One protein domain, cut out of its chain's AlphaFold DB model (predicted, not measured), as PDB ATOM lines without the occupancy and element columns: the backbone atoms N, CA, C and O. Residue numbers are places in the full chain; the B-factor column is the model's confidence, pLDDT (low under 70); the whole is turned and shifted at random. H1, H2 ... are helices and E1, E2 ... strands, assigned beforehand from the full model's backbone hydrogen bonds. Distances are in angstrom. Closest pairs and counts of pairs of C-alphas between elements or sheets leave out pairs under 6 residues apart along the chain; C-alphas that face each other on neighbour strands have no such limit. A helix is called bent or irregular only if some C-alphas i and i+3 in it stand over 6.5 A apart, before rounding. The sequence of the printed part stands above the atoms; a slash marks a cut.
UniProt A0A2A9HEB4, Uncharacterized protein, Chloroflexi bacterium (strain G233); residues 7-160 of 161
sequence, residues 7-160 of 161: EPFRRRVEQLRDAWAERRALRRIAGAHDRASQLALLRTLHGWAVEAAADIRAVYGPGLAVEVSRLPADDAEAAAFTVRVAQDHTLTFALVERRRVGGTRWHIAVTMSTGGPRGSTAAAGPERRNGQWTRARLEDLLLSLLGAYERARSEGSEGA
ATOM      1  N   GLU A   7      -7.756  14.159 -62.128       60.84
ATOM      2  CA  GLU A   7      -7.550  15.375 -61.325       60.84
ATOM      3  C   GLU A   7      -8.828  16.180 -61.026       60.84
ATOM      4  O   GLU A   7      -9.037  16.525 -59.860       60.84
ATOM      5  N   PRO A   8      -9.735  16.460 -61.987       77.31
ATOM      6  CA  PRO A   8     -10.932  17.247 -61.704       77.31
ATOM      7  C   PRO A   8     -11.936  16.532 -60.795       77.31
ATOM      8  O   PRO A   8     -12.667  17.207 -60.074       77.31
ATOM      9  N   PHE A   9     -12.031  15.196 -60.810       77.19
ATOM     10  CA  PHE A   9     -12.908  14.484 -59.869       77.19
ATOM     11  C   PHE A   9     -12.267  14.378 -58.483       77.19
ATOM     12  O   PHE A   9     -12.920  14.697 -57.492       77.19
ATOM     13  N   ARG A  10     -10.974  14.035 -58.406       83.44
ATOM     14  CA  ARG A  10     -10.225  14.003 -57.143       83.44
ATOM     15  C   ARG A  10     -10.271  15.351 -56.417       83.44
ATOM     16  O   ARG A  10     -10.634  15.383 -55.245       83.44
ATOM     17  N   ARG A  11     -10.011  16.457 -57.125       78.62
ATOM     18  CA  ARG A  11     -10.098  17.818 -56.570       78.62
ATOM     19  C   ARG A  11     -11.499  18.120 -56.031       78.62
ATOM     20  O   ARG A  11     -11.627  18.683 -54.949       78.62
ATOM     21  N   ARG A  12     -12.556  17.701 -56.737       81.00
ATOM     22  CA  ARG A  12     -13.948  17.855 -56.274       81.00
ATOM     23  C   ARG A  12     -14.246  17.031 -55.016       81.00
ATOM     24  O   ARG A  12     -14.962  17.509 -54.140       81.00
ATOM     25  N   VAL A  13     -13.696  15.821 -54.893       82.88
ATOM     26  CA  VAL A  13     -13.835  14.988 -53.682       82.88
ATOM     27  C   VAL A  13     -13.081  15.597 -52.497       82.88
ATOM     28  O   VAL A  13     -13.621  15.627 -51.392       82.88
ATOM     29  N   GLU A  14     -11.873  16.120 -52.714       82.44
ATOM     30  CA  GLU A  14     -11.092  16.835 -51.693       82.44
ATOM     31  C   GLU A  14     -11.848  18.082 -51.205       82.44
ATOM     32  O   GLU A  14     -12.111  18.203 -50.008       82.44
ATOM     33  N   GLN A  15     -12.350  18.916 -52.124       79.88
ATOM     34  CA  GLN A  15     -13.213  20.062 -51.808       79.88
ATOM     35  C   GLN A  15     -14.461  19.654 -51.016       79.88
ATOM     36  O   GLN A  15     -14.818  20.296 -50.028       79.88
ATOM     37  N   LEU A  16     -15.126  18.562 -51.413       78.88
ATOM     38  CA  LEU A  16     -16.301  18.052 -50.710       78.88
ATOM     39  C   LEU A  16     -15.951  17.628 -49.278       78.88
ATOM     40  O   LEU A  16     -16.658  18.000 -48.339       78.88
ATOM     41  N   ARG A  17     -14.873  16.855 -49.100       83.44
ATOM     42  CA  ARG A  17     -14.404  16.385 -47.790       83.44
ATOM     43  C   ARG A  17     -14.073  17.559 -46.876       83.44
ATOM     44  O   ARG A  17     -14.518  17.568 -45.725       83.44
ATOM     45  N   ASP A  18     -13.338  18.535 -47.386       82.44
ATOM     46  CA  ASP A  18     -12.880  19.684 -46.612       82.44
ATOM     47  C   ASP A  18     -14.076  20.577 -46.233       82.44
ATOM     48  O   ASP A  18     -14.237  20.925 -45.061       82.44
ATOM     49  N   ALA A  19     -15.035  20.779 -47.147       75.25
ATOM     50  CA  ALA A  19     -16.303  21.451 -46.852       75.25
ATOM     51  C   ALA A  19     -17.153  20.713 -45.797       75.25
ATOM     52  O   ALA A  19     -17.895  21.328 -45.025       75.25
ATOM     53  N   TRP A  20     -17.103  19.378 -45.740       77.69
ATOM     54  CA  TRP A  20     -17.766  18.603 -44.682       77.69
ATOM     55  C   TRP A  20     -17.019  18.655 -43.344       77.69
ATOM     56  O   TRP A  20     -17.660  18.602 -42.289       77.69
ATOM     57  N   ALA A  21     -15.690  18.737 -43.351       79.88
ATOM     58  CA  ALA A  21     -14.893  18.935 -42.141       79.88
ATOM     59  C   ALA A  21     -15.156  20.322 -41.533       79.88
ATOM     60  O   ALA A  21     -15.471  20.416 -40.345       79.88
ATOM     61  N   GLU A  22     -15.154  21.362 -42.367       76.38
ATOM     62  CA  GLU A  22     -15.480  22.736 -41.989       76.38
ATOM     63  C   GLU A  22     -16.895  22.829 -41.399       76.38
ATOM     64  O   GLU A  22     -17.074  23.307 -40.276       76.38
ATOM     65  N   ARG A  23     -17.899  22.243 -42.070       75.31
ATOM     66  CA  ARG A  23     -19.270  22.173 -41.535       75.31
ATOM     67  C   ARG A  23     -19.336  21.516 -40.161       75.31
ATOM     68  O   ARG A  23     -20.084  21.978 -39.304       75.31
ATOM     69  N   ARG A  24     -18.577  20.446 -39.911       77.00
ATOM     70  CA  ARG A  24     -18.559  19.776 -38.596       77.00
ATOM     71  C   ARG A  24     -17.891  20.622 -37.514       77.00
ATOM     72  O   ARG A  24     -18.358  20.598 -36.375       77.00
ATOM     73  N   ALA A  25     -16.830  21.354 -37.847       74.62
ATOM     74  CA  ALA A  25     -16.187  22.286 -36.923       74.62
ATOM     75  C   ALA A  25     -17.141  23.433 -36.553       74.62
ATOM     76  O   ALA A  25     -17.389  23.685 -35.373       74.62
ATOM     77  N   LEU A  26     -17.774  24.041 -37.556       72.69
ATOM     78  CA  LEU A  26     -18.694  25.161 -37.368       72.69
ATOM     79  C   LEU A  26     -19.994  24.746 -36.699       72.69
ATOM     80  O   LEU A  26     -20.525  25.512 -35.915       72.69
ATOM     81  N   ARG A  27     -20.507  23.534 -36.932       70.25
ATOM     82  CA  ARG A  27     -21.726  23.054 -36.263       70.25
ATOM     83  C   ARG A  27     -21.554  22.932 -34.748       70.25
ATOM     84  O   ARG A  27     -22.533  23.108 -34.031       70.25
ATOM     85  N   ARG A  28     -20.334  22.667 -34.261       66.25
ATOM     86  CA  ARG A  28     -20.021  22.694 -32.823       66.25
ATOM     87  C   ARG A  28     -20.115  24.109 -32.254       66.25
ATOM     88  O   ARG A  28     -20.721  24.290 -31.209       66.25
ATOM     89  N   ILE A  29     -19.578  25.092 -32.975       63.69
ATOM     90  CA  ILE A  29     -19.571  26.508 -32.576       63.69
ATOM     91  C   ILE A  29     -20.982  27.104 -32.714       63.69
ATOM     92  O   ILE A  29     -21.551  27.651 -31.784       63.69
ATOM     93  N   ALA A  30     -21.614  26.920 -33.867       62.06
ATOM     94  CA  ALA A  30     -22.912  27.483 -34.199       62.06
ATOM     95  C   ALA A  30     -24.106  26.761 -33.550       62.06
ATOM     96  O   ALA A  30     -25.218  27.290 -33.580       62.06
ATOM     97  N   GLY A  31     -23.899  25.547 -33.026       63.78
ATOM     98  CA  GLY A  31     -24.911  24.785 -32.292       63.78
ATOM     99  C   GLY A  31     -25.227  25.383 -30.921       63.78
ATOM    100  O   GLY A  31     -26.331  25.193 -30.414       63.78
ATOM    101  N   ALA A  32     -24.293  26.152 -30.358       69.88
ATOM    102  CA  ALA A  32     -24.501  26.926 -29.150       69.88
ATOM    103  C   ALA A  32     -25.029  28.323 -29.530       69.88
ATOM    104  O   ALA A  32     -24.419  29.062 -30.301       69.88
ATOM    105  N   HIS A  33     -26.232  28.662 -29.061       77.38
ATOM    106  CA  HIS A  33     -26.924  29.919 -29.392       77.38
ATOM    107  C   HIS A  33     -26.571  31.077 -28.440       77.38
ATOM    108  O   HIS A  33     -27.288  32.082 -28.399       77.38
ATOM    109  N   ASP A  34     -25.502  30.936 -27.658       86.12
ATOM    110  CA  ASP A  34     -24.991  31.972 -26.765       86.12
ATOM    111  C   ASP A  34     -24.162  33.021 -27.524       86.12
ATOM    112  O   ASP A  34     -23.699  32.800 -28.644       86.12
ATOM    113  N   ARG A  35     -23.968  34.189 -26.902       86.38
ATOM    114  CA  ARG A  35     -23.268  35.317 -27.529       86.38
ATOM    115  C   ARG A  35     -21.823  34.976 -27.893       86.38
ATOM    116  O   ARG A  35     -21.382  35.358 -28.972       86.38
ATOM    117  N   ALA A  36     -21.094  34.281 -27.020       87.62
ATOM    118  CA  ALA A  36     -19.664  34.032 -27.199       87.62
ATOM    119  C   ALA A  36     -19.411  33.108 -28.395       87.62
ATOM    120  O   ALA A  36     -18.581  33.415 -29.252       87.62
ATOM    121  N   SER A  37     -20.190  32.034 -28.518       87.44
ATOM    122  CA  SER A  37     -20.101  31.108 -29.648       87.44
ATOM    123  C   SER A  37     -20.446  31.778 -30.981       87.44
ATOM    124  O   SER A  37     -19.787  31.551 -31.998       87.44
ATOM    125  N   GLN A  38     -21.452  32.654 -30.991       88.00
ATOM    126  CA  GLN A  38     -21.850  33.373 -32.203       88.00
ATOM    127  C   GLN A  38     -20.881  34.505 -32.563       88.00
ATOM    128  O   GLN A  38     -20.656  34.758 -33.746       88.00
ATOM    129  N   LEU A  39     -20.249  35.137 -31.573       89.88
ATOM    130  CA  LEU A  39     -19.159  36.081 -31.796       89.88
ATOM    131  C   LEU A  39     -17.922  35.378 -32.369       89.88
ATOM    132  O   LEU A  39     -17.320  35.885 -33.313       89.88
ATOM    133  N   ALA A  40     -17.571  34.194 -31.859       89.44
ATOM    134  CA  ALA A  40     -16.492  33.384 -32.421       89.44
ATOM    135  C   ALA A  40     -16.769  33.037 -33.892       89.44
ATOM    136  O   ALA A  40     -15.895  33.205 -34.737       89.44
ATOM    137  N   LEU A  41     -18.008  32.651 -34.220       88.88
ATOM    138  CA  LEU A  41     -18.415  32.438 -35.607       88.88
ATOM    139  C   LEU A  41     -18.295  33.716 -36.451       88.88
ATOM    140  O   LEU A  41     -17.759  33.657 -37.553       88.88
ATOM    141  N   LEU A  42     -18.747  34.868 -35.945       91.69
ATOM    142  CA  LEU A  42     -18.644  36.147 -36.653       91.69
ATOM    143  C   LEU A  42     -17.181  36.516 -36.953       91.69
ATOM    144  O   LEU A  42     -16.879  36.986 -38.046       91.69
ATOM    145  N   ARG A  43     -16.262  36.253 -36.019       92.38
ATOM    146  CA  ARG A  43     -14.816  36.448 -36.215       92.38
ATOM    147  C   ARG A  43     -14.235  35.497 -37.255       92.38
ATOM    148  O   ARG A  43     -13.414  35.916 -38.064       92.38
ATOM    149  N   THR A  44     -14.692  34.249 -37.286       92.56
ATOM    150  CA  THR A  44     -14.317  33.308 -38.347       92.56
ATOM    151  C   THR A  44     -14.782  33.800 -39.720       92.56
ATOM    152  O   THR A  44     -13.994  33.798 -40.662       92.56
ATOM    153  N   LEU A  45     -16.028  34.280 -39.833       93.12
ATOM    154  CA  LEU A  45     -16.538  34.873 -41.076       93.12
ATOM    155  C   LEU A  45     -15.728  36.105 -41.493       93.12
ATOM    156  O   LEU A  45     -15.451  36.276 -42.676       93.12
ATOM    157  N   HIS A  46     -15.322  36.942 -40.533       95.44
ATOM    158  CA  HIS A  46     -14.450  38.088 -40.793       95.44
ATOM    159  C   HIS A  46     -13.105  37.651 -41.385       95.44
ATOM    160  O   HIS A  46     -12.705  38.187 -42.415       95.44
ATOM    161  N   GLY A  47     -12.457  36.633 -40.810       95.31
ATOM    162  CA  GLY A  47     -11.202  36.088 -41.338       95.31
ATOM    163  C   GLY A  47     -11.324  35.624 -42.792       95.31
ATOM    164  O   GLY A  47     -10.535  36.036 -43.641       95.31
ATOM    165  N   TRP A  48     -12.367  34.854 -43.117       95.25
ATOM    166  CA  TRP A  48     -12.617  34.438 -44.503       95.25
ATOM    167  C   TRP A  48     -12.927  35.613 -45.431       95.25
ATOM    168  O   TRP A  48     -12.483  35.613 -46.575       95.25
ATOM    169  N   ALA A  49     -13.660  36.622 -44.955       96.00
ATOM    170  CA  ALA A  49     -13.943  37.821 -45.735       96.00
ATOM    171  C   ALA A  49     -12.673  38.623 -46.050       96.00
ATOM    172  O   ALA A  49     -12.554  39.152 -47.151       96.00
ATOM    173  N   VAL A  50     -11.718  38.698 -45.117       96.31
ATOM    174  CA  VAL A  50     -10.418  39.351 -45.342       96.31
ATOM    175  C   VAL A  50      -9.623  38.633 -46.428       96.31
ATOM    176  O   VAL A  50      -9.105  39.296 -47.330       96.31
ATOM    177  N   GLU A  51      -9.553  37.301 -46.367       95.69
ATOM    178  CA  GLU A  51      -8.877  36.490 -47.385       95.69
ATOM    179  C   GLU A  51      -9.549  36.641 -48.755       95.69
ATOM    180  O   GLU A  51      -8.897  37.034 -49.717       95.69
ATOM    181  N   ALA A  52     -10.870  36.457 -48.831       94.12
ATOM    182  CA  ALA A  52     -11.611  36.597 -50.081       94.12
ATOM    183  C   ALA A  52     -11.507  38.019 -50.664       94.12
ATOM    184  O   ALA A  52     -11.368  38.189 -51.871       94.12
ATOM    185  N   ALA A  53     -11.514  39.063 -49.829       93.88
ATOM    186  CA  ALA A  53     -11.292  40.431 -50.291       93.88
ATOM    187  C   ALA A  53      -9.882  40.632 -50.870       93.88
ATOM    188  O   ALA A  53      -9.716  41.412 -51.807       93.88
ATOM    189  N   ALA A  54      -8.865  39.952 -50.331       93.81
ATOM    190  CA  ALA A  54      -7.523  39.970 -50.904       93.81
ATOM    191  C   ALA A  54      -7.487  39.284 -52.275       93.81
ATOM    192  O   ALA A  54      -6.923  39.858 -53.205       93.81
ATOM    193  N   ASP A  55      -8.159  38.141 -52.419       94.94
ATOM    194  CA  ASP A  55      -8.275  37.433 -53.698       94.94
ATOM    195  C   ASP A  55      -8.988  38.290 -54.755       94.94
ATOM    196  O   ASP A  55      -8.514  38.417 -55.884       94.94
ATOM    197  N   ILE A  56     -10.080  38.970 -54.384       93.62
ATOM    198  CA  ILE A  56     -10.794  39.887 -55.288       93.62
ATOM    199  C   ILE A  56      -9.873  41.031 -55.732       93.62
ATOM    200  O   ILE A  56      -9.793  41.322 -56.925       93.62
ATOM    201  N   ARG A  57      -9.134  41.659 -54.805       94.44
ATOM    202  CA  ARG A  57      -8.161  42.714 -55.150       94.44
ATOM    203  C   ARG A  57      -7.040  42.199 -56.053       94.44
ATOM    204  O   ARG A  57      -6.580  42.941 -56.913       94.44
ATOM    205  N   ALA A  58      -6.605  40.951 -55.884       93.69
ATOM    206  CA  ALA A  58      -5.591  40.348 -56.745       93.69
ATOM    207  C   ALA A  58      -6.093  40.157 -58.188       93.69
ATOM    208  O   ALA A  58      -5.322  40.341 -59.126       93.69
ATOM    209  N   VAL A  59      -7.379  39.836 -58.370       95.06
ATOM    210  CA  VAL A  59      -8.003  39.670 -59.695       95.06
ATOM    211  C   VAL A  59      -8.291  41.014 -60.369       95.06
ATOM    212  O   VAL A  59      -7.969  41.196 -61.540       95.06
ATOM    213  N   TYR A  60      -8.892  41.959 -59.644       91.12
ATOM    214  CA  TYR A  60      -9.327  43.248 -60.194       91.12
ATOM    215  C   TYR A  60      -8.235  44.326 -60.210       91.12
ATOM    216  O   TYR A  60      -8.387  45.370 -60.851       91.12
ATOM    217  N   GLY A  61      -7.131  44.092 -59.501       88.62
ATOM    218  CA  GLY A  61      -6.068  45.069 -59.327       88.62
ATOM    219  C   GLY A  61      -6.522  46.313 -58.542       88.62
ATOM    220  O   GLY A  61      -7.555  46.301 -57.870       88.62
ATOM    221  N   PRO A  62      -5.767  47.424 -58.622       85.19
ATOM    222  CA  PRO A  62      -6.052  48.640 -57.856       85.19
ATOM    223  C   PRO A  62      -7.298  49.403 -58.340       85.19
ATOM    224  O   PRO A  62      -7.704  50.368 -57.699       85.19
ATOM    225  N   GLY A  63      -7.896  49.001 -59.469       84.44
ATOM    226  CA  GLY A  63      -9.054  49.675 -60.064       84.44
ATOM    227  C   GLY A  63     -10.376  49.438 -59.327       84.44
ATOM    228  O   GLY A  63     -11.323  50.191 -59.541       84.44
ATOM    229  N   LEU A  64     -10.445  48.428 -58.453       89.94
ATOM    230  CA  LEU A  64     -11.619  48.140 -57.631       89.94
ATOM    231  C   LEU A  64     -11.267  48.252 -56.146       89.94
ATOM    232  O   LEU A  64     -10.524  47.435 -55.602       89.94
ATOM    233  N   ALA A  65     -11.845  49.244 -55.470       92.44
ATOM    234  CA  ALA A  65     -11.746  49.340 -54.021       92.44
ATOM    235  C   ALA A  65     -12.540  48.195 -53.373       92.44
ATOM    236  O   ALA A  65     -13.744  48.071 -53.595       92.44
ATOM    237  N   VAL A  66     -11.871  47.363 -52.575       94.81
ATOM    238  CA  VAL A  66     -12.512  46.322 -51.760       94.81
ATOM    239  C   VAL A  66     -11.986  46.426 -50.343       94.81
ATOM    240  O   VAL A  66     -10.795  46.217 -50.095       94.81
ATOM    241  N   GLU A  67     -12.875  46.725 -49.410       94.88
ATOM    242  CA  GLU A  67     -12.548  47.007 -48.018       94.88
ATOM    243  C   GLU A  67     -13.322  46.081 -47.089       94.88
ATOM    244  O   GLU A  67     -14.506  45.821 -47.290       94.88
ATOM    245  N   VAL A  68     -12.659  45.606 -46.039       96.38
ATOM    246  CA  VAL A  68     -13.300  44.874 -44.946       96.38
ATOM    247  C   VAL A  68     -13.135  45.711 -43.691       96.38
ATOM    248  O   VAL A  68     -12.025  46.152 -43.385       96.38
ATOM    249  N   SER A  69     -14.224  45.961 -42.970       94.56
ATOM    250  CA  SER A  69     -14.155  46.738 -41.737       94.56
ATOM    251  C   SER A  69     -13.362  46.002 -40.654       94.56
ATOM    252  O   SER A  69     -13.072  44.805 -40.741       94.56
ATOM    253  N   ARG A  70     -13.058  46.723 -39.574       91.75
ATOM    254  CA  ARG A  70     -12.363  46.168 -38.408       91.75
ATOM    255  C   ARG A  70     -13.061  44.929 -37.837       91.75
ATOM    256  O   ARG A  70     -14.283  44.794 -37.926       91.75
ATOM    257  N   LEU A  71     -12.260  44.069 -37.209       89.94
ATOM    258  CA  LEU A  71     -12.735  42.894 -36.485       89.94
ATOM    259  C   LEU A  71     -13.729  43.313 -35.379       89.94
ATOM    260  O   LEU A  71     -13.460  44.287 -34.667       89.94
ATOM    261  N   PRO A  72     -14.844  42.583 -35.185       86.12
ATOM    262  CA  PRO A  72     -15.773  42.852 -34.093       86.12
ATOM    263  C   PRO A  72     -15.120  42.658 -32.711       86.12
ATOM    264  O   PRO A  72     -14.575  41.589 -32.400       86.12
ATOM    265  N   ALA A  73     -15.198  43.699 -31.878       79.12
ATOM    266  CA  ALA A  73     -14.689  43.698 -30.508       79.12
ATOM    267  C   ALA A  73     -15.619  42.925 -29.551       79.12
ATOM    268  O   ALA A  73     -16.815  42.790 -29.812       79.12
ATOM    269  N   ASP A  74     -15.068  42.401 -28.450       72.31
ATOM    270  CA  ASP A  74     -15.829  41.607 -27.467       72.31
ATOM    271  C   ASP A  74     -16.861  42.439 -26.694       72.31
ATOM    272  O   ASP A  74     -17.942  41.938 -26.360       72.31
ATOM    273  N   ASP A  75     -16.536  43.706 -26.453       69.56
ATOM    274  CA  ASP A  75     -17.291  44.689 -25.674       69.56
ATOM    275  C   ASP A  75     -18.336  45.455 -26.496       69.56
ATOM    276  O   ASP A  75     -19.167  46.165 -25.933       69.56
ATOM    277  N   ALA A  76     -18.340  45.288 -27.820       66.75
ATOM    278  CA  ALA A  76     -19.297  45.962 -28.679       66.75
ATOM    279  C   ALA A  76     -20.725  45.478 -28.382       66.75
ATOM    280  O   ALA A  76     -21.054  44.296 -28.546       66.75
ATOM    281  N   GLU A  77     -21.593  46.415 -27.996       66.19
ATOM    282  CA  GLU A  77     -23.028  46.176 -27.802       66.19
ATOM    283  C   GLU A  77     -23.664  45.595 -29.081       66.19
ATOM    284  O   GLU A  77     -24.457  44.656 -29.018       66.19
ATOM    285  N   ALA A  78     -23.198  46.056 -30.248       75.62
ATOM    286  CA  ALA A  78     -23.506  45.507 -31.564       75.62
ATOM    287  C   ALA A  78     -22.221  45.055 -32.282       75.62
ATOM    288  O   ALA A  78     -21.551  45.836 -32.961       75.62
ATOM    289  N   ALA A  79     -21.859  43.778 -32.135       89.81
ATOM    290  CA  ALA A  79     -20.730  43.197 -32.856       89.81
ATOM    291  C   ALA A  79     -21.087  43.014 -34.342       89.81
ATOM    292  O   ALA A  79     -21.936  42.190 -34.682       89.81
ATOM    293  N   ALA A  80     -20.440  43.769 -35.229       92.62
ATOM    294  CA  ALA A  80     -20.674  43.705 -36.668       92.62
ATOM    295  C   ALA A  80     -19.397  43.987 -37.467       92.62
ATOM    296  O   ALA A  80     -18.487  44.660 -36.979       92.62
ATOM    297  N   PHE A  81     -19.350  43.491 -38.701       94.94
ATOM    298  CA  PHE A  81     -18.366  43.895 -39.698       94.94
ATOM    299  C   PHE A  81     -19.016  44.031 -41.077       94.94
ATOM    300  O   PHE A  81     -20.078  43.464 -41.336       94.94
ATOM    301  N   THR A  82     -18.373  44.777 -41.969       94.75
ATOM    302  CA  THR A  82     -18.826  44.979 -43.343       94.75
ATOM    303  C   THR A  82     -17.740  44.613 -44.345       94.75
ATOM    304  O   THR A  82     -16.548  44.696 -44.054       94.75
ATOM    305  N   VAL A  83     -18.170  44.211 -45.536       95.44
ATOM    306  CA  VAL A  83     -17.347  44.129 -46.741       95.44
ATOM    307  C   VAL A  83     -17.932  45.106 -47.745       95.44
ATOM    308  O   VAL A  83     -19.117  45.020 -48.060       95.44
ATOM    309  N   ARG A  84     -17.122  46.041 -48.227       94.75
ATOM    310  CA  ARG A  84     -17.517  47.059 -49.193       94.75
ATOM    311  C   ARG A  84     -16.738  46.870 -50.485       94.75
ATOM    312  O   ARG A  84     -15.518  46.760 -50.457       94.75
ATOM    313  N   VAL A  85     -17.458  46.844 -51.596       92.25
ATOM    314  CA  VAL A  85     -16.939  46.861 -52.961       92.25
ATOM    315  C   VAL A  85     -17.310  48.211 -53.571       92.25
ATOM    316  O   VAL A  85     -18.453  48.657 -53.452       92.25
ATOM    317  N   ALA A  86     -16.339  48.877 -54.193       89.00
ATOM    318  CA  ALA A  86     -16.445  50.269 -54.614       89.00
ATOM    319  C   ALA A  86     -16.918  51.172 -53.452       89.00
ATOM    320  O   ALA A  86     -16.384  51.087 -52.346       89.00
ATOM    321  N   GLN A  87     -17.885  52.062 -53.684       81.50
ATOM    322  CA  GLN A  87     -18.369  53.000 -52.662       81.50
ATOM    323  C   GLN A  87     -19.677  52.555 -52.001       81.50
ATOM    324  O   GLN A  87     -19.984  52.986 -50.890       81.50
ATOM    325  N   ASP A  88     -20.437  51.692 -52.664       85.38
ATOM    326  CA  ASP A  88     -21.885  51.633 -52.500       85.38
ATOM    327  C   ASP A  88     -22.446  50.195 -52.534       85.38
ATOM    328  O   ASP A  88     -23.622  49.979 -52.247       85.38
ATOM    329  N   HIS A  89     -21.605  49.193 -52.807       91.31
ATOM    330  CA  HIS A  89     -21.961  47.777 -52.733       91.31
ATOM    331  C   HIS A  89     -21.427  47.194 -51.424       91.31
ATOM    332  O   HIS A  89     -20.230  46.973 -51.268       91.31
ATOM    333  N   THR A  90     -22.308  46.960 -50.454       93.19
ATOM    334  CA  THR A  90     -21.923  46.576 -49.089       93.19
ATOM    335  C   THR A  90     -22.609  45.293 -48.639       93.19
ATOM    336  O   THR A  90     -23.821  45.147 -48.763       93.19
ATOM    337  N   LEU A  91     -21.846  44.388 -48.034       94.19
ATOM    338  CA  LEU A  91     -22.336  43.233 -47.291       94.19
ATOM    339  C   LEU A  91     -22.056  43.455 -45.802       94.19
ATOM    340  O   LEU A  91     -20.909  43.650 -45.412       94.19
ATOM    341  N   THR A  92     -23.084  43.444 -44.962       93.31
ATOM    342  CA  THR A  92     -22.969  43.664 -43.513       93.31
ATOM    343  C   THR A  92     -23.289  42.382 -42.774       93.31
ATOM    344  O   THR A  92     -24.348  41.806 -42.995       93.31
ATOM    345  N   PHE A  93     -22.413  41.965 -41.867       93.44
ATOM    346  CA  PHE A  93     -22.615  40.845 -40.955       93.44
ATOM    347  C   PHE A  93     -22.746  41.395 -39.542       93.44
ATOM    348  O   PHE A  93     -21.831  42.050 -39.048       93.44
ATOM    349  N   ALA A  94     -23.862  41.118 -38.880       91.62
ATOM    350  CA  ALA A  94     -24.144  41.630 -37.548       91.62
ATOM    351  C   ALA A  94     -24.595  40.514 -36.613       91.62
ATOM    352  O   ALA A  94     -25.408  39.659 -36.969       91.62
ATOM    353  N   LEU A  95     -24.083  40.544 -35.389       90.19
ATOM    354  CA  LEU A  95     -24.548  39.713 -34.298       90.19
ATOM    355  C   LEU A  95     -25.828  40.325 -33.720       90.19
ATOM    356  O   LEU A  95     -25.821  41.449 -33.226       90.19
ATOM    357  N   VAL A  96     -26.926  39.578 -33.777       88.19
ATOM    358  CA  VAL A  96     -28.252  40.058 -33.385       88.19
ATOM    359  C   VAL A  96     -28.835  39.171 -32.292       88.19
ATOM    360  O   VAL A  96     -28.873  37.937 -32.401       88.19
ATOM    361  N   GLU A  97     -29.337  39.814 -31.242       87.81
ATOM    362  CA  GLU A  97     -30.110  39.171 -30.188       87.81
ATOM    363  C   GLU A  97     -31.552  38.935 -30.660       87.81
ATOM    364  O   GLU A  97     -32.231  39.839 -31.149       87.81
ATOM    365  N   ARG A  98     -32.061  37.712 -30.494       83.94
ATOM    366  CA  ARG A  98     -33.478  37.391 -30.682       83.94
ATOM    367  C   ARG A  98     -34.062  36.801 -29.410       83.94
ATOM    368  O   ARG A  98     -33.702  35.697 -29.000       83.94
ATOM    369  N   ARG A  99     -35.037  37.507 -28.840       82.38
ATOM    370  CA  ARG A  99     -35.846  37.011 -27.725       82.38
ATOM    371  C   ARG A  99     -36.907  36.039 -28.244       82.38
ATOM    372  O   ARG A  99     -37.601  36.317 -29.224       82.38
ATOM    373  N   ARG A 100     -37.007  34.870 -27.616       74.94
ATOM    374  CA  ARG A 100     -38.010  33.832 -27.897       74.94
ATOM    375  C   ARG A 100     -38.692  33.428 -26.591       74.94
ATOM    376  O   ARG A 100     -38.134  33.605 -25.510       74.94
ATOM    377  N   VAL A 101     -39.877  32.828 -26.699       71.44
ATOM    378  CA  VAL A 101     -40.492  32.113 -25.574       71.44
ATOM    379  C   VAL A 101     -39.536  30.979 -25.184       71.44
ATOM    380  O   VAL A 101     -39.260  30.104 -26.004       71.44
ATOM    381  N   GLY A 102     -38.953  31.052 -23.984       73.38
ATOM    382  CA  GLY A 102     -37.935  30.107 -23.502       73.38
ATOM    383  C   GLY A 102     -36.480  30.598 -23.537       73.38
ATOM    384  O   GLY A 102     -35.587  29.810 -23.243       73.38
ATOM    385  N   GLY A 103     -36.218  31.869 -23.877       77.81
ATOM    386  CA  GLY A 103     -34.912  32.508 -23.658       77.81
ATOM    387  C   GLY A 103     -34.389  33.359 -24.819       77.81
ATOM    388  O   GLY A 103     -35.026  33.511 -25.866       77.81
ATOM    389  N   THR A 104     -33.193  33.910 -24.621       82.12
ATOM    390  CA  THR A 104     -32.466  34.698 -25.623       82.12
ATOM    391  C   THR A 104     -31.593  33.794 -26.490       82.12
ATOM    392  O   THR A 104     -30.887  32.923 -25.982       82.12
ATOM    393  N   ARG A 105     -31.613  34.011 -27.810       85.81
ATOM    394  CA  ARG A 105     -30.694  33.367 -28.756       85.81
ATOM    395  C   ARG A 105     -29.989  34.401 -29.616       85.81
ATOM    396  O   ARG A 105     -30.626  35.303 -30.156       85.81
ATOM    397  N   TRP A 106     -28.694  34.213 -29.797       86.38
ATOM    398  CA  TRP A 106     -27.873  35.033 -30.673       86.38
ATOM    399  C   TRP A 106     -27.768  34.411 -32.065       86.38
ATOM    400  O   TRP A 106     -27.775  33.184 -32.225       86.38
ATOM    401  N   HIS A 107     -27.702  35.258 -33.088       86.25
ATOM    402  CA  HIS A 107     -27.512  34.823 -34.467       86.25
ATOM    403  C   HIS A 107     -26.802  35.866 -35.317       86.25
ATOM    404  O   HIS A 107     -26.759  37.034 -34.949       86.25
ATOM    405  N   ILE A 108     -26.262  35.428 -36.453       88.00
ATOM    406  CA  ILE A 108     -25.630  36.320 -37.419       88.00
ATOM    407  C   ILE A 108     -26.677  36.684 -38.465       88.00
ATOM    408  O   ILE A 108     -27.148  35.821 -39.205       88.00
ATOM    409  N   ALA A 109     -27.054  37.956 -38.501       88.94
ATOM    410  CA  ALA A 109     -27.823  38.534 -39.588       88.94
ATOM    411  C   ALA A 109     -26.857  39.048 -40.653       88.94
ATOM    412  O   ALA A 109     -25.827  39.637 -40.319       88.94
ATOM    413  N   VAL A 110     -27.194  38.836 -41.924       91.25
ATOM    414  CA  VAL A 110     -26.428  39.400 -43.036       91.25
ATOM    415  C   VAL A 110     -27.358  40.209 -43.917       91.25
ATOM    416  O   VAL A 110     -28.469  39.775 -44.219       91.25
ATOM    417  N   THR A 111     -26.919  41.398 -44.304       91.44
ATOM    418  CA  THR A 111     -27.642  42.269 -45.227       91.44
ATOM    419  C   THR A 111     -26.732  42.678 -46.369       91.44
ATOM    420  O   THR A 111     -25.546  42.937 -46.174       91.44
ATOM    421  N   MET A 112     -27.286  42.716 -47.572       91.62
ATOM    422  CA  MET A 112     -26.612  43.187 -48.773       91.62
ATOM    423  C   MET A 112     -27.283  44.472 -49.237       91.62
ATOM    424  O   MET A 112     -28.507  44.514 -49.352       91.62
ATOM    425  N   SER A 113     -26.483  45.498 -49.494       90.00
ATOM    426  CA  SER A 113     -26.898  46.787 -50.028       90.00
ATOM    427  C   SER A 113     -26.164  47.041 -51.340       90.00
ATOM    428  O   SER A 113     -24.949  46.863 -51.408       90.00
ATOM    429  N   THR A 114     -26.897  47.413 -52.385       83.88
ATOM    430  CA  THR A 114     -26.345  47.727 -53.713       83.88
ATOM    431  C   THR A 114     -26.751  49.153 -54.069       83.88
ATOM    432  O   THR A 114     -27.948  49.419 -54.205       83.88
ATOM    433  N   GLY A 115     -25.796  50.070 -54.194       66.50
ATOM    434  CA  GLY A 115     -26.028  51.518 -54.267       66.50
ATOM    435  C   GLY A 115     -26.587  52.095 -55.568       66.50
ATOM    436  O   GLY A 115     -26.376  53.268 -55.862       66.50
ATOM    437  N   GLY A 116     -27.361  51.319 -56.327       61.44
ATOM    438  CA  GLY A 116     -28.098  51.839 -57.479       61.44
ATOM    439  C   GLY A 116     -29.188  52.863 -57.099       61.44
ATOM    440  O   GLY A 116     -29.482  53.055 -55.917       61.44
ATOM    441  N   PRO A 117     -29.890  53.457 -58.088       47.78
ATOM    442  CA  PRO A 117     -30.908  54.511 -57.896       47.78
ATOM    443  C   PRO A 117     -32.086  54.152 -56.968       47.78
ATOM    444  O   PRO A 117     -32.920  54.996 -56.652       47.78
ATOM    445  N   ARG A 118     -32.179  52.888 -56.539       55.25
ATOM    446  CA  ARG A 118     -33.169  52.365 -55.590       55.25
ATOM    447  C   ARG A 118     -32.544  51.573 -54.439       55.25
ATOM    448  O   ARG A 118     -33.201  50.664 -53.945       55.25
ATOM    449  N   GLY A 119     -31.295  51.886 -54.072       59.41
ATOM    450  CA  GLY A 119     -30.504  51.324 -52.966       59.41
ATOM    451  C   GLY A 119     -31.206  50.231 -52.167       59.41
ATOM    452  O   GLY A 119     -31.747  50.496 -51.093       59.41
ATOM    453  N   SER A 120     -31.273  49.016 -52.719       70.00
ATOM    454  CA  SER A 120     -32.064  47.954 -52.103       70.00
ATOM    455  C   SER A 120     -31.224  47.291 -51.027       70.00
ATOM    456  O   SER A 120     -30.070  46.941 -51.267       70.00
ATOM    457  N   THR A 121     -31.793  47.157 -49.830       81.00
ATOM    458  CA  THR A 121     -31.182  46.378 -48.755       81.00
ATOM    459  C   THR A 121     -31.960  45.082 -48.619       81.00
ATOM    460  O   THR A 121     -33.144  45.102 -48.287       81.00
ATOM    461  N   ALA A 122     -31.303  43.961 -48.889       83.50
ATOM    462  CA  ALA A 122     -31.898  42.636 -48.808       83.50
ATOM    463  C   ALA A 122     -31.219  41.813 -47.713       83.50
ATOM    464  O   ALA A 122     -30.009  41.912 -47.502       83.50
ATOM    465  N   ALA A 123     -31.992  40.973 -47.025       83.19
ATOM    466  CA  ALA A 123     -31.412  39.941 -46.176       83.19
ATOM    467  C   ALA A 123     -30.618  38.959 -47.052       83.19
ATOM    468  O   ALA A 123     -31.095  38.506 -48.091       83.19
ATOM    469  N   ALA A 124     -29.404  38.643 -46.623       78.44
ATOM    470  CA  ALA A 124     -28.492  37.736 -47.293       78.44
ATOM    471  C   ALA A 124     -28.091  36.601 -46.335       78.44
ATOM    472  O   ALA A 124     -28.228  36.702 -45.117       78.44
ATOM    473  N   GLY A 125     -27.595  35.491 -46.882       74.75
ATOM    474  CA  GLY A 125     -27.097  34.370 -46.081       74.75
ATOM    475  C   GLY A 125     -28.173  33.416 -45.531       74.75
ATOM    476  O   GLY A 125     -29.347  33.485 -45.896       74.75
ATOM    477  N   PRO A 126     -27.768  32.421 -44.722       65.88
ATOM    478  CA  PRO A 126     -28.661  31.388 -44.217       65.88
ATOM    479  C   PRO A 126     -29.646  31.971 -43.202       65.88
ATOM    480  O   PRO A 126     -29.324  32.216 -42.043       65.88
ATOM    481  N   GLU A 127     -30.892  32.100 -43.635       56.66
ATOM    482  CA  GLU A 127     -31.968  32.827 -42.958       56.66
ATOM    483  C   GLU A 127     -32.329  32.295 -41.551       56.66
ATOM    484  O   GLU A 127     -33.082  32.925 -40.806       56.66
ATOM    485  N   ARG A 128     -31.838  31.104 -41.166       57.38
ATOM    486  CA  ARG A 128     -32.299  30.407 -39.949       57.38
ATOM    487  C   ARG A 128     -31.269  29.560 -39.203       57.38
ATOM    488  O   ARG A 128     -31.584  29.092 -38.109       57.38
ATOM    489  N   ARG A 129     -30.085  29.283 -39.760       66.56
ATOM    490  CA  ARG A 129     -29.159  28.293 -39.175       66.56
ATOM    491  C   ARG A 129     -27.705  28.716 -39.344       66.56
ATOM    492  O   ARG A 129     -27.087  28.405 -40.353       66.56
ATOM    493  N   ASN A 130     -27.134  29.307 -38.299       70.38
ATOM    494  CA  ASN A 130     -25.716  29.685 -38.265       70.38
ATOM    495  C   ASN A 130     -24.774  28.494 -38.530       70.38
ATOM    496  O   ASN A 130     -23.680  28.668 -39.046       70.38
ATOM    497  N   GLY A 131     -25.212  27.259 -38.256       69.81
ATOM    498  CA  GLY A 131     -24.455  26.045 -38.593       69.81
ATOM    499  C   GLY A 131     -24.396  25.703 -40.087       69.81
ATOM    500  O   GLY A 131     -23.847  24.662 -40.433       69.81
ATOM    501  N   GLN A 132     -24.997  26.517 -40.959       79.19
ATOM    502  CA  GLN A 132     -24.891  26.397 -42.417       79.19
ATOM    503  C   GLN A 132     -23.816  27.305 -43.014       79.19
ATOM    504  O   GLN A 132     -23.586  27.237 -44.219       79.19
ATOM    505  N   TRP A 133     -23.171  28.145 -42.200       84.94
ATOM    506  CA  TRP A 133     -22.011  28.887 -42.659       84.94
ATOM    507  C   TRP A 133     -20.893  27.924 -43.052       84.94
ATOM    508  O   TRP A 133     -20.636  26.936 -42.367       84.94
ATOM    509  N   THR A 134     -20.269  28.229 -44.179       86.50
ATOM    510  CA  THR A 134     -19.035  27.644 -44.704       86.50
ATOM    511  C   THR A 134     -18.287  28.758 -45.417       86.50
ATOM    512  O   THR A 134     -18.903  29.773 -45.771       86.50
ATOM    513  N   ARG A 135     -16.993  28.563 -45.679       88.12
ATOM    514  CA  ARG A 135     -16.220  29.505 -46.486       88.12
ATOM    515  C   ARG A 135     -16.853  29.707 -47.861       88.12
ATOM    516  O   ARG A 135     -17.163  30.835 -48.222       88.12
ATOM    517  N   ALA A 136     -17.181  28.612 -48.548       86.38
ATOM    518  CA  ALA A 136     -17.837  28.655 -49.857       86.38
ATOM    519  C   ALA A 136     -19.142  29.470 -49.839       86.38
ATOM    520  O   ALA A 136     -19.407  30.249 -50.742       86.38
ATOM    521  N   ARG A 137     -19.949  29.354 -48.773       88.25
ATOM    522  CA  ARG A 137     -21.201  30.113 -48.658       88.25
ATOM    523  C   ARG A 137     -20.955  31.613 -48.498       88.25
ATOM    524  O   ARG A 137     -21.768  32.408 -48.955       88.25
ATOM    525  N   LEU A 138     -19.885  31.995 -47.803       92.19
ATOM    526  CA  LEU A 138     -19.470  33.390 -47.696       92.19
ATOM    527  C   LEU A 138     -18.956  33.904 -49.046       92.19
ATOM    528  O   LEU A 138     -19.356  34.986 -49.469       92.19
ATOM    529  N   GLU A 139     -18.135  33.119 -49.740       93.12
ATOM    530  CA  GLU A 139     -17.624  33.443 -51.076       93.12
ATOM    531  C   GLU A 139     -18.766  33.609 -52.091       93.12
ATOM    532  O   GLU A 139     -18.783  34.599 -52.815       93.12
ATOM    533  N   ASP A 140     -19.786  32.744 -52.069       92.50
ATOM    534  CA  ASP A 140     -20.992  32.872 -52.905       92.50
ATOM    535  C   ASP A 140     -21.705  34.225 -52.707       92.50
ATOM    536  O   ASP A 140     -22.211  34.824 -53.663       92.50
ATOM    537  N   LEU A 141     -21.757  34.734 -51.468       92.62
ATOM    538  CA  LEU A 141     -22.342  36.049 -51.178       92.62
ATOM    539  C   LEU A 141     -21.477  37.186 -51.722       92.62
ATOM    540  O   LEU A 141     -22.017  38.154 -52.255       92.62
ATOM    541  N   LEU A 142     -20.152  37.071 -51.620       93.50
ATOM    542  CA  LEU A 142     -19.228  38.057 -52.181       93.50
ATOM    543  C   LEU A 142     -19.271  38.066 -53.712       93.50
ATOM    544  O   LEU A 142     -19.300  39.137 -54.311       93.50
ATOM    545  N   LEU A 143     -19.364  36.897 -54.348       94.06
ATOM    546  CA  LEU A 143     -19.575  36.776 -55.791       94.06
ATOM    547  C   LEU A 143     -20.918  37.380 -56.214       94.06
ATOM    548  O   LEU A 143     -20.996  38.044 -57.244       94.06
ATOM    549  N   SER A 144     -21.967  37.211 -55.405       92.06
ATOM    550  CA  SER A 144     -23.268  37.847 -55.651       92.06
ATOM    551  C   SER A 144     -23.182  39.376 -55.571       92.06
ATOM    552  O   SER A 144     -23.760  40.065 -56.416       92.06
ATOM    553  N   LEU A 145     -22.434  39.904 -54.595       91.50
ATOM    554  CA  LEU A 145     -22.170  41.337 -54.447       91.50
ATOM    555  C   LEU A 145     -21.376  41.887 -55.643       91.50
ATOM    556  O   LEU A 145     -21.759  42.908 -56.211       91.50
ATOM    557  N   LEU A 146     -20.319  41.185 -56.064       92.12
ATOM    558  CA  LEU A 146     -19.527  41.535 -57.247       92.12
ATOM    559  C   LEU A 146     -20.365  41.503 -58.524       92.12
ATOM    560  O   LEU A 146     -20.320  42.440 -59.312       92.12
ATOM    561  N   GLY A 147     -21.191  40.474 -58.706       91.12
ATOM    562  CA  GLY A 147     -22.095  40.392 -59.850       91.12
ATOM    563  C   GLY A 147     -23.121  41.530 -59.879       91.12
ATOM    564  O   GLY A 147     -23.538  41.945 -60.958       91.12
ATOM    565  N   ALA A 148     -23.537  42.051 -58.718       88.88
ATOM    566  CA  ALA A 148     -24.372  43.250 -58.649       88.88
ATOM    567  C   ALA A 148     -23.609  44.514 -59.062       88.88
ATOM    568  O   ALA A 148     -24.137  45.294 -59.852       88.88
ATOM    569  N   TYR A 149     -22.366  44.656 -58.600       89.94
ATOM    570  CA  TYR A 149     -21.476  45.743 -59.001       89.94
ATOM    571  C   TYR A 149     -21.223  45.756 -60.520       89.94
ATOM    572  O   TYR A 149     -21.394  46.793 -61.158       89.94
ATOM    573  N   GLU A 150     -20.897  44.611 -61.126       90.38
ATOM    574  CA  GLU A 150     -20.630  44.519 -62.572       90.38
ATOM    575  C   GLU A 150     -21.853  44.866 -63.426       90.38
ATOM    576  O   GLU A 150     -21.737  45.551 -64.446       90.38
ATOM    577  N   ARG A 151     -23.048  44.433 -62.999       87.88
ATOM    578  CA  ARG A 151     -24.301  44.809 -63.667       87.88
ATOM    579  C   ARG A 151     -24.529  46.316 -63.616       87.88
ATOM    580  O   ARG A 151     -24.741  46.922 -64.661       87.88
ATOM    581  N   ALA A 152     -24.390  46.929 -62.439       85.31
ATOM    582  CA  ALA A 152     -24.549  48.374 -62.281       85.31
ATOM    583  C   ALA A 152     -23.527  49.169 -63.115       85.31
ATOM    584  O   ALA A 152     -23.869  50.177 -63.732       85.31
ATOM    585  N   ARG A 153     -22.277  48.695 -63.177       84.50
ATOM    586  CA  ARG A 153     -21.220  49.292 -64.004       84.50
ATOM    587  C   ARG A 153     -21.539  49.211 -65.500       84.50
ATOM    588  O   ARG A 153     -21.264  50.166 -66.221       84.50
ATOM    589  N   SER A 154     -22.100  48.092 -65.956       83.50
ATOM    590  CA  SER A 154     -22.441  47.877 -67.369       83.50
ATOM    591  C   SER A 154     -23.624  48.753 -67.795       83.50
ATOM    592  O   SER A 154     -23.522  49.477 -68.779       83.50
ATOM    593  N   GLU A 155     -24.688  48.789 -66.989       79.38
ATOM    594  CA  GLU A 155     -25.877  49.625 -67.226       79.38
ATOM    595  C   GLU A 155     -25.543  51.130 -67.203       79.38
ATOM    596  O   GLU A 155     -26.028  51.902 -68.030       79.38
ATOM    597  N   GLY A 156     -24.663  51.560 -66.289       64.69
ATOM    598  CA  GLY A 156     -24.182  52.944 -66.228       64.69
ATOM    599  C   GLY A 156     -23.296  53.351 -67.412       64.69
ATOM    600  O   GLY A 156     -23.214  54.536 -67.727       64.69
ATOM    601  N   SER A 157     -22.656  52.388 -68.083       58.62
ATOM    602  CA  SER A 157     -21.859  52.626 -69.290       58.62
ATOM    603  C   SER A 157     -22.711  52.700 -70.562       58.62
ATOM    604  O   SER A 157     -22.300  53.361 -71.510       58.62
ATOM    605  N   GLU A 158     -23.871  52.037 -70.602       54.31
ATOM    606  CA  GLU A 158     -24.784  52.043 -71.758       54.31
ATOM    607  C   GLU A 158     -25.681  53.293 -71.811       54.31
ATOM    608  O   GLU A 158     -26.096  53.703 -72.889       54.31
ATOM    609  N   GLY A 159     -25.953  53.942 -70.673       44.09
ATOM    610  CA  GLY A 159     -26.780  55.157 -70.606       44.09
ATOM    611  C   GLY A 159     -26.067  56.478 -70.941       44.09
ATOM    612  O   GLY A 159     -26.701  57.529 -70.886       44.09
ATOM    613  N   ALA A 160     -24.766  56.445 -71.242       46.22
ATOM    614  CA  ALA A 160     -23.935  57.626 -71.507       46.22
ATOM    615  C   ALA A 160     -23.472  57.748 -72.976       46.22
ATOM    616  O   ALA A 160     -22.560  58.529 -73.258       46.22
TER     617      ALA A 160
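What this domain is: This is residues 7 to 160 of the 161 residues of an uncharacterized protein of Chloroflexi bacterium (strain G233) (UniProt A0A2A9HEB4). A twisted sheet of five strands has two helices, H2 and H3, packed over one face, while no named helix covers the other face. A third helix, H1, folds back from the beginning of H2 as a long arm, and its residues 7 to 14 stick out free. The 154 printed residues hold three named helices and five named strands, in the order H1 H2 E1 E2 E3 E4 E5 H3, and the class is mixed. The sheet's order is E1 E2 E3 E4 E5, antiparallel throughout. The whole is compact, with a radius of gyration of the C-alphas of 17.0 A, and spans 57 by 45 by 24 A, only just flat.

How they stand to each other: The sheet is a meander, each strand the antiparallel neighbour of the one before: E1, residues 66 to 68; E2, residues 80 to 85; E3, residues 89 to 100; E4, residues 103 to 114; E5, residues 120 to 124. Each successive pair is a hairpin. Within hydrogen-bond range are N 67 and O 84 at 2.8 A for E1 and E2, N 83 and O 91 at 2.8 A for E2 and E3, N 96 and O 107 at 2.8 A for E3 and E4, and N 112 and O 122 at 2.8 A for E4 and E5. E3 bends by 50 degrees at residue 95. H2, residues 35 to 63, is on the sheet at a height of 8.0 A, over E2 and E3; it runs along the strands, at 14 degrees to E2 on the local plane. H2 is irregular, with C-alphas 59 and 62 9.4 A apart, and has a kink of 63 degrees near residue 57. H3, residues 135 to 158, is on the same face at a height of 8.7 A, over E3, slantwise to the strands at 37 degrees to E3 on the local plane. Residues 135 to 139 of H3 touch residues 45 to 52 of H2, at a steep tilt of 42 degrees, the same way; the closest C-alphas, of Trp 48 and Arg 135, are 6.4 A apart. H1, residues 7 to 30, forms a helical hairpin with H2; they touch through residues 26 to 30 and 37 to 41 alone, the closest C-alphas being those of Ile 29 and Ser 37, 5.5 A apart. Their tilt of 37 degrees is only just steep, and they run opposite ways. H1 is not on the sheet. Every O i to N i+4 pair is within hydrogen-bond range in H3, against 18 of 20 in H1 and 23 of 25 in H2.

Where its parts are: E3 measures 32.7 A and E4 34.8 A from first to last C-alpha, H2 38.3 A, H3 34.9 A and H1 33.4 A. H1 begins with C-alpha 7 at (-7.550, 15.375, -61.325), and H3 ends with C-alpha 158 at (-24.784, 52.043, -71.758).

The domain as a whole: The two C-alphas farthest apart, of Gly 102 and Ala 160, are 57.1 A apart. The printed part has no cut, and its one long link is E1 to E2, with 11 residues. Mean pLDDT of the printed part is 82.8; 24 residues are under 70, among them residues 28 to 32, 115 to 119 and 156 to 160.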